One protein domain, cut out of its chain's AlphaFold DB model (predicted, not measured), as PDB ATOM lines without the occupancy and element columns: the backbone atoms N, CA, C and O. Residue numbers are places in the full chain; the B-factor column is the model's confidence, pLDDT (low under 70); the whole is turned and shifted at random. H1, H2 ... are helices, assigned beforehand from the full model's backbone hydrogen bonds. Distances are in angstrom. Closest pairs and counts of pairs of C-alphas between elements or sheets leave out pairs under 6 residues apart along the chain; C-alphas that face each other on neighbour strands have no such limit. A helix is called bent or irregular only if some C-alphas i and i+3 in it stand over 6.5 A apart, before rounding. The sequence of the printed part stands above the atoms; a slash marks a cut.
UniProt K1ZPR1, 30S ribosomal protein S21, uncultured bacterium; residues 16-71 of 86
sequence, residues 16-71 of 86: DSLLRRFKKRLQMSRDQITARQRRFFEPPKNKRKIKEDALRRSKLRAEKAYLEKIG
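This is residues 16 to 71 of the 86 residues of the protein "30S ribosomal protein S21" of uncultured bacterium (UniProt K1ZPR1). Picture a wide open V with a broad base: one arm is H1 followed nearly end to end by the short H2, the other arm is the single long helix H3, and the stretch of residues 39 to 46 runs between them as the base. The two arms stand well away from each other, with nothing packed in the space between them, and no helix touches another. The printed part has 56 residues with three named helices, in the order H1, H2, H3, and no named strand; the class is all helix. The whole is extended, with a radius of gyration of the C-alphas of 17.4 A, and flat, spanning 40 by 40 by 12 A.

Begin at the first printed residue, where H1 takes residues 16 to 29. After Arg 30, a tight link of 1 residue, look for H2 in residues 31 to 38. H1 and H2 are close but not clearly touching, with 1 pair of C-alphas within 8 A; their closest C-alphas, those of Leu 26 and Gln 32, are 7.1 A apart. Their lines stand at a steep tilt of 43 degrees, and they run the same way, with centres 16.6 A apart. Go on through residues 39 to 46, a short link of 8 residues, and you reach H3, residues 47 to 69. H3 is apart from H1 and also from H2: no C-alpha of H3 is within 8 A of either. Look at the backbone O and N atoms inside the helices: in H1, H2 and H3 every O i to N i+4 pair is within hydrogen-bond range.

Find C-alpha 16 at (-1.508, 40.280, -28.110); from there H1 runs 19.9 A to C-alpha 29. H2 begins at C-alpha 31, at (13.066, 25.825, -33.582), and measures 10.3 A to C-alpha 38. H3, the longest helix with 23 residues, begins at C-alpha 47, at (15.711, 2.547, -48.170), and ends 33.2 A away at C-alpha 69, at (-11.261, 19.277, -58.034). No helix here is bent or irregular.

The two C-alphas farthest apart are those of Asp 16 and Arg 48, at 46.2 A, while the first and last printed C-alphas, Asp 16 and Gly 71, are 35.1 A apart. Residues 16 to 44, 46 to 52 and 54 to 71 stand free. The printed part has no cut, and neither of its two links is long. In the B-factor column the mean pLDDT of the printed part is 92.1, and no printed residue is under 70.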
ATOM      1  N   ASP A  16      -1.018  41.422 -27.318       92.75
ATOM      2  CA  ASP A  16      -1.508  40.280 -28.110       92.75
ATOM      3  C   ASP A  16      -0.964  40.297 -29.549       92.75
ATOM      4  O   ASP A  16      -0.560  39.259 -30.086       92.75
ATOM      5  N   SER A  17      -0.875  41.478 -30.167       91.75
ATOM      6  CA  SER A  17      -0.329  41.636 -31.523       91.75
ATOM      7  C   SER A  17       1.151  41.248 -31.581       91.75
ATOM      8  O   SER A  17       1.570  40.495 -32.472       91.75
ATOM      9  N   LEU A  18       1.923  41.672 -30.574       93.00
ATOM     10  CA  LEU A  18       3.324  41.293 -30.415       93.00
ATOM     11  C   LEU A  18       3.472  39.774 -30.240       93.00
ATOM     12  O   LEU A  18       4.259  39.134 -30.948       93.00
ATOM     13  N   LEU A  19       2.670  39.171 -29.358       93.12
ATOM     14  CA  LEU A  19       2.698  37.734 -29.091       93.12
ATOM     15  C   LEU A  19       2.338  36.912 -30.336       93.12
ATOM     16  O   LEU A  19       2.960  35.880 -30.603       93.12
ATOM     17  N   ARG A  20       1.369  37.361 -31.142       92.25
ATOM     18  CA  ARG A  20       1.020  36.718 -32.420       92.25
ATOM     19  C   ARG A  20       2.180  36.743 -33.404       92.25
ATOM     20  O   ARG A  20       2.474  35.713 -34.019       92.25
ATOM     21  N   ARG A  21       2.864  37.883 -33.545       91.62
ATOM     22  CA  ARG A  21       4.063  38.001 -34.392       91.62
ATOM     23  C   ARG A  21       5.176  37.079 -33.917       91.62
ATOM     24  O   ARG A  21       5.748  36.360 -34.736       91.62
ATOM     25  N   PHE A  22       5.442  37.063 -32.614       91.75
ATOM     26  CA  PHE A  22       6.433  36.179 -32.011       91.75
ATOM     27  C   PHE A  22       6.110  34.706 -32.281       91.75
ATOM     28  O   PHE A  22       6.930  33.994 -32.859       91.75
ATOM     29  N   LYS A  23       4.876  34.267 -31.996       91.12
ATOM     30  CA  LYS A  23       4.405  32.903 -32.293       91.12
ATOM     31  C   LYS A  23       4.575  32.560 -33.773       91.12
ATOM     32  O   LYS A  23       5.047  31.474 -34.103       91.12
ATOM     33  N   LYS A  24       4.240  33.485 -34.678       90.31
ATOM     34  CA  LYS A  24       4.415  33.269 -36.118       90.31
ATOM     35  C   LYS A  24       5.890  33.136 -36.497       90.31
ATOM     36  O   LYS A  24       6.227  32.279 -37.311       90.31
ATOM     37  N   ARG A  25       6.770  33.950 -35.911       90.31
ATOM     38  CA  ARG A  25       8.214  33.902 -36.158       90.31
ATOM     39  C   ARG A  25       8.840  32.606 -35.640       90.31
ATOM     40  O   ARG A  25       9.592  31.994 -36.390       90.31
ATOM     41  N   LEU A  26       8.438  32.147 -34.454       89.75
ATOM     42  CA  LEU A  26       8.843  30.865 -33.866       89.75
ATOM     43  C   LEU A  26       8.402  29.663 -34.721       89.75
ATOM     44  O   LEU A  26       9.145  28.704 -34.916       89.75
ATOM     45  N   GLN A  27       7.194  29.716 -35.291       88.19
ATOM     46  CA  GLN A  27       6.727  28.686 -36.226       88.19
ATOM     47  C   GLN A  27       7.542  28.671 -37.527       88.19
ATOM     48  O   GLN A  27       7.810  27.601 -38.071       88.19
ATOM     49  N   MET A  28       7.929  29.845 -38.037       88.38
ATOM     50  CA  MET A  28       8.723  29.960 -39.264       88.38
ATOM     51  C   MET A  28      10.180  29.527 -39.076       88.38
ATOM     52  O   MET A  28      10.741  28.947 -40.003       88.38
ATOM     53  N   SER A  29      10.787  29.781 -37.912       89.38
ATOM     54  CA  SER A  29      12.175  29.377 -37.632       89.38
ATOM     55  C   SER A  29      12.346  27.863 -37.491       89.38
ATOM     56  O   SER A  29      13.441  27.351 -37.690       89.38
ATOM     57  N   ARG A  30      11.253  27.131 -37.232       86.62
ATOM     58  CA  ARG A  30      11.222  25.676 -36.986       86.62
ATOM     59  C   ARG A  30      11.922  25.242 -35.694       86.62
ATOM     60  O   ARG A  30      11.989  24.038 -35.460       86.62
ATOM     61  N   ASP A  31      12.347  26.160 -34.825       86.94
ATOM     62  CA  ASP A  31      13.066  25.825 -33.582       86.94
ATOM     63  C   ASP A  31      12.271  24.864 -32.695       86.94
ATOM     64  O   ASP A  31      12.810  23.880 -32.197       86.94
ATOM     65  N   GLN A  32      10.954  25.067 -32.587       86.56
ATOM     66  CA  GLN A  32      10.069  24.167 -31.843       86.56
ATOM     67  C   GLN A  32      10.051  22.740 -32.421       86.56
ATOM     68  O   GLN A  32       9.966  21.765 -31.675       86.56
ATOM     69  N   ILE A  33      10.106  22.600 -33.750       89.81
ATOM     70  CA  ILE A  33      10.119  21.293 -34.422       89.81
ATOM     71  C   ILE A  33      11.475  20.628 -34.199       89.81
ATOM     72  O   ILE A  33      11.520  19.463 -33.817       89.81
ATOM     73  N   THR A  34      12.558  21.381 -34.374       89.94
ATOM     74  CA  THR A  34      13.926  20.911 -34.150       89.94
ATOM     75  C   THR A  34      14.124  20.451 -32.707       89.94
ATOM     76  O   THR A  34      14.659  19.369 -32.487       89.94
ATOM     77  N   ALA A  35      13.635  21.209 -31.723       91.25
ATOM     78  CA  ALA A  35      13.702  20.839 -30.311       91.25
ATOM     79  C   ALA A  35      12.967  19.520 -30.023       91.25
ATOM     80  O   ALA A  35      13.493  18.651 -29.333       91.25
ATOM     81  N   ARG A  36      11.773  19.327 -30.602       91.06
ATOM     82  CA  ARG A  36      11.022  18.066 -30.476       91.06
ATOM     83  C   ARG A  36      11.741  16.890 -31.129       91.06
ATOM     84  O   ARG A  36      11.741  15.809 -30.557       91.06
ATOM     85  N   GLN A  37      12.334  17.100 -32.303       90.81
ATOM     86  CA  GLN A  37      13.080  16.066 -33.023       90.81
ATOM     87  C   GLN A  37      14.349  15.660 -32.272       90.81
ATOM     88  O   GLN A  37      14.615  14.477 -32.133       90.81
ATOM     89  N   ARG A  38      15.098  16.631 -31.739       92.56
ATOM     90  CA  ARG A  38      16.339  16.388 -30.989       92.56
ATOM     91  C   ARG A  38      16.120  15.773 -29.606       92.56
ATOM     92  O   ARG A  38      17.087  15.325 -29.004       92.56
ATOM     93  N   ARG A  39      14.883  15.753 -29.091       93.81
ATOM     94  CA  ARG A  39      14.574  15.205 -27.760       93.81
ATOM     95  C   ARG A  39      14.926  13.720 -27.638       93.81
ATOM     96  O   ARG A  39      15.266  13.278 -26.549       93.81
ATOM     97  N   PHE A  40      14.830  12.964 -28.730       94.81
ATOM     98  CA  PHE A  40      15.155  11.542 -28.758       94.81
ATOM     99  C   PHE A  40      16.028  11.217 -29.965       94.81
ATOM    100  O   PHE A  40      15.907  11.847 -31.014       94.81
ATOM    101  N   PHE A  41      16.886  10.209 -29.825       94.75
ATOM    102  CA  PHE A  41      17.674   9.705 -30.940       94.75
ATOM    103  C   PHE A  41      16.772   8.985 -31.953       94.75
ATOM    104  O   PHE A  41      16.040   8.062 -31.598       94.75
ATOM    105  N   GLU A  42      16.849   9.393 -33.220       92.19
ATOM    106  CA  GLU A  42      16.202   8.710 -34.339       92.19
ATOM    107  C   GLU A  42      17.291   8.155 -35.274       92.19
ATOM    108  O   GLU A  42      18.091   8.936 -35.801       92.19
ATOM    109  N   PRO A  43      17.351   6.829 -35.509       93.75
ATOM    110  CA  PRO A  43      18.306   6.259 -36.450       93.75
ATOM    111  C   PRO A  43      17.973   6.674 -37.894       93.75
ATOM    112  O   PRO A  43      16.805   6.914 -38.224       93.75
ATOM    113  N   PRO A  44      18.969   6.712 -38.799       93.50
ATOM    114  CA  PRO A  44      18.732   7.047 -40.197       93.50
ATOM    115  C   PRO A  44      17.728   6.080 -40.841       93.50
ATOM    116  O   PRO A  44      17.691   4.879 -40.561       93.50
ATOM    117  N   LYS A  45      16.888   6.609 -41.734       94.06
ATOM    118  CA  LYS A  45      15.851   5.813 -42.400       94.06
ATOM    119  C   LYS A  45      16.469   4.815 -43.378       94.06
ATOM    120  O   LYS A  45      17.264   5.183 -44.235       94.06
ATOM    121  N   ASN A  46      16.011   3.565 -43.315       96.44
ATOM    122  CA  ASN A  46      16.335   2.552 -44.320       96.44
ATOM    123  C   ASN A  46      15.656   2.876 -45.675       96.44
ATOM    124  O   ASN A  46      14.590   3.499 -45.707       96.44
ATOM    125  N   LYS A  47      16.216   2.385 -46.791       96.62
ATOM    126  CA  LYS A  47      15.711   2.547 -48.170       96.62
ATOM    127  C   LYS A  47      14.217   2.222 -48.296       96.62
ATOM    128  O   LYS A  47      13.474   2.964 -48.935       96.62
ATOM    129  N   ARG A  48      13.755   1.154 -47.630       96.50
ATOM    130  CA  ARG A  48      12.333   0.768 -47.591       96.50
ATOM    131  C   ARG A  48      11.452   1.857 -46.966       96.50
ATOM    132  O   ARG A  48      10.479   2.266 -47.591       96.50
ATOM    133  N   LYS A  49      11.830   2.377 -45.791       95.19
ATOM    134  CA  LYS A  49      11.087   3.448 -45.098       95.19
ATOM    135  C   LYS A  49      11.025   4.726 -45.939       95.19
ATOM    136  O   LYS A  49       9.989   5.377 -45.993       95.19
ATOM    137  N   ILE A  50      12.113   5.063 -46.638       96.31
ATOM    138  CA  ILE A  50      12.158   6.213 -47.556       96.31
ATOM    139  C   ILE A  50      11.155   6.030 -48.707       96.31
ATOM    140  O   ILE A  50      10.398   6.954 -49.013       96.31
ATOM    141  N   LYS A  51      11.110   4.836 -49.317       96.94
ATOM    142  CA  LYS A  51      10.168   4.507 -50.400       96.94
ATOM    143  C   LYS A  51       8.712   4.561 -49.929       96.94
ATOM    144  O   LYS A  51       7.877   5.153 -50.609       96.94
ATOM    145  N   GLU A  52       8.410   3.985 -48.769       97.31
ATOM    146  CA  GLU A  52       7.067   4.003 -48.170       97.31
ATOM    147  C   GLU A  52       6.605   5.436 -47.860       97.31
ATOM    148  O   GLU A  52       5.489   5.822 -48.219       97.31
ATOM    149  N   ASP A  53       7.484   6.266 -47.288       95.62
ATOM    150  CA  ASP A  53       7.211   7.686 -47.041       95.62
ATOM    151  C   ASP A  53       6.922   8.455 -48.337       95.62
ATOM    152  O   ASP A  53       5.994   9.270 -48.386       95.62
ATOM    153  N   ALA A  54       7.702   8.209 -49.394       96.75
ATOM    154  CA  ALA A  54       7.507   8.841 -50.695       96.75
ATOM    155  C   ALA A  54       6.170   8.428 -51.333       96.75
ATOM    156  O   ALA A  54       5.413   9.292 -51.788       96.75
ATOM    157  N   LEU A  55       5.836   7.132 -51.294       97.50
ATOM    158  CA  LEU A  55       4.569   6.602 -51.798       97.50
ATOM    159  C   LEU A  55       3.379   7.224 -51.059       97.50
ATOM    160  O   LEU A  55       2.431   7.694 -51.689       97.50
ATOM    161  N   ARG A  56       3.447   7.295 -49.724       96.56
ATOM    162  CA  ARG A  56       2.409   7.916 -48.893       96.56
ATOM    163  C   ARG A  56       2.213   9.392 -49.239       96.56
ATOM    164  O   ARG A  56       1.079   9.836 -49.393       96.56
ATOM    165  N   ARG A  57       3.301  10.160 -49.394       95.12
ATOM    166  CA  ARG A  57       3.235  11.581 -49.794       95.12
ATOM    167  C   ARG A  57       2.597  11.758 -51.170       95.12
ATOM    168  O   ARG A  57       1.833  12.701 -51.353       95.12
ATOM    169  N   SER A  58       2.903  10.865 -52.109       96.69
ATOM    170  CA  SER A  58       2.310  10.872 -53.449       96.69
ATOM    171  C   SER A  58       0.797  10.631 -53.398       96.69
ATOM    172  O   SER A  58       0.033  11.447 -53.914       96.69
ATOM    173  N   LYS A  59       0.355   9.595 -52.668       96.25
ATOM    174  CA  LYS A  59      -1.072   9.283 -52.463       96.25
ATOM    175  C   LYS A  59      -1.845  10.455 -51.852       96.25
ATOM    176  O   LYS A  59      -2.839  10.885 -52.424       96.25
ATOM    177  N   LEU A  60      -1.340  11.032 -50.758       92.94
ATOM    178  CA  LEU A  60      -1.985  12.173 -50.092       92.94
ATOM    179  C   LEU A  60      -2.075  13.411 -50.995       92.94
ATOM    180  O   LEU A  60      -3.034  14.174 -50.910       92.94
ATOM    181  N   ARG A  61      -1.080  13.634 -51.862       91.94
ATOM    182  CA  ARG A  61      -1.107  14.747 -52.820       91.94
ATOM    183  C   ARG A  61      -2.176  14.531 -53.891       91.94
ATOM    184  O   ARG A  61      -2.887  15.479 -54.209       91.94
ATOM    185  N   ALA A  62      -2.291  13.312 -54.418       93.50
ATOM    186  CA  ALA A  62      -3.305  12.957 -55.408       93.50
ATOM    187  C   ALA A  62      -4.723  13.055 -54.827       93.50
ATOM    188  O   ALA A  62      -5.591  13.674 -55.433       93.50
ATOM    189  N   GLU A  63      -4.931  12.529 -53.618       91.06
ATOM    190  CA  GLU A  63      -6.201  12.633 -52.898       91.06
ATOM    191  C   GLU A  63      -6.580  14.095 -52.653       91.06
ATOM    192  O   GLU A  63      -7.694  14.510 -52.966       91.06
ATOM    193  N   LYS A  64      -5.634  14.918 -52.185       87.88
ATOM    194  CA  LYS A  64      -5.869  16.351 -51.990       87.88
ATOM    195  C   LYS A  64      -6.252  17.058 -53.294       87.88
ATOM    196  O   LYS A  64      -7.210  17.824 -53.293       87.88
ATOM    197  N   ALA A  65      -5.548  16.785 -54.393       88.81
ATOM    198  CA  ALA A  65      -5.854  17.366 -55.701       88.81
ATOM    199  C   ALA A  65      -7.241  16.937 -56.214       88.81
ATOM    200  O   ALA A  65      -7.977  17.745 -56.777       88.81
ATOM    201  N   TYR A  66      -7.625  15.681 -55.980       89.88
ATOM    202  CA  TYR A  66      -8.957  15.182 -56.307       89.88
ATOM    203  C   TYR A  66     -10.046  15.872 -55.474       89.88
ATOM    204  O   TYR A  66     -11.021  16.365 -56.038       89.88
ATOM    205  N   LEU A  67      -9.856  15.981 -54.154       87.75
ATOM    206  CA  LEU A  67     -10.772  16.680 -53.246       87.75
ATOM    207  C   LEU A  67     -10.928  18.169 -53.599       87.75
ATOM    208  O   LEU A  67     -12.033  18.703 -53.526       87.75
ATOM    209  N   GLU A  68      -9.837  18.823 -54.010       85.56
ATOM    210  CA  GLU A  68      -9.845  20.188 -54.547       85.56
ATOM    211  C   GLU A  68     -10.658  20.284 -55.846       85.56
ATOM    212  O   GLU A  68     -11.469  21.199 -55.983       85.56
ATOM    213  N   LYS A  69     -10.517  19.316 -56.764       87.75
ATOM    214  CA  LYS A  69     -11.261  19.277 -58.034       87.75
ATOM    215  C   LYS A  69     -12.771  19.116 -57.836       87.75
ATOM    216  O   LYS A  69     -13.543  19.745 -58.549       87.75
ATOM    217  N   ILE A  70     -13.193  18.289 -56.882       89.31
ATOM    218  CA  ILE A  70     -14.618  18.035 -56.605       89.31
ATOM    219  C   ILE A  70     -15.240  19.054 -55.635       89.31
ATOM    220  O   ILE A  70     -16.384  18.882 -55.220       89.31
ATOM    221  N   GLY A  71     -14.486  20.070 -55.199       82.62
ATOM    222  CA  GLY A  71     -14.959  21.105 -54.273       82.62
ATOM    223  C   GLY A  71     -15.184  20.639 -52.827       82.62
ATOM    224  O   GLY A  71     -15.554  21.442 -51.975       82.62
TER     225      GLY A  71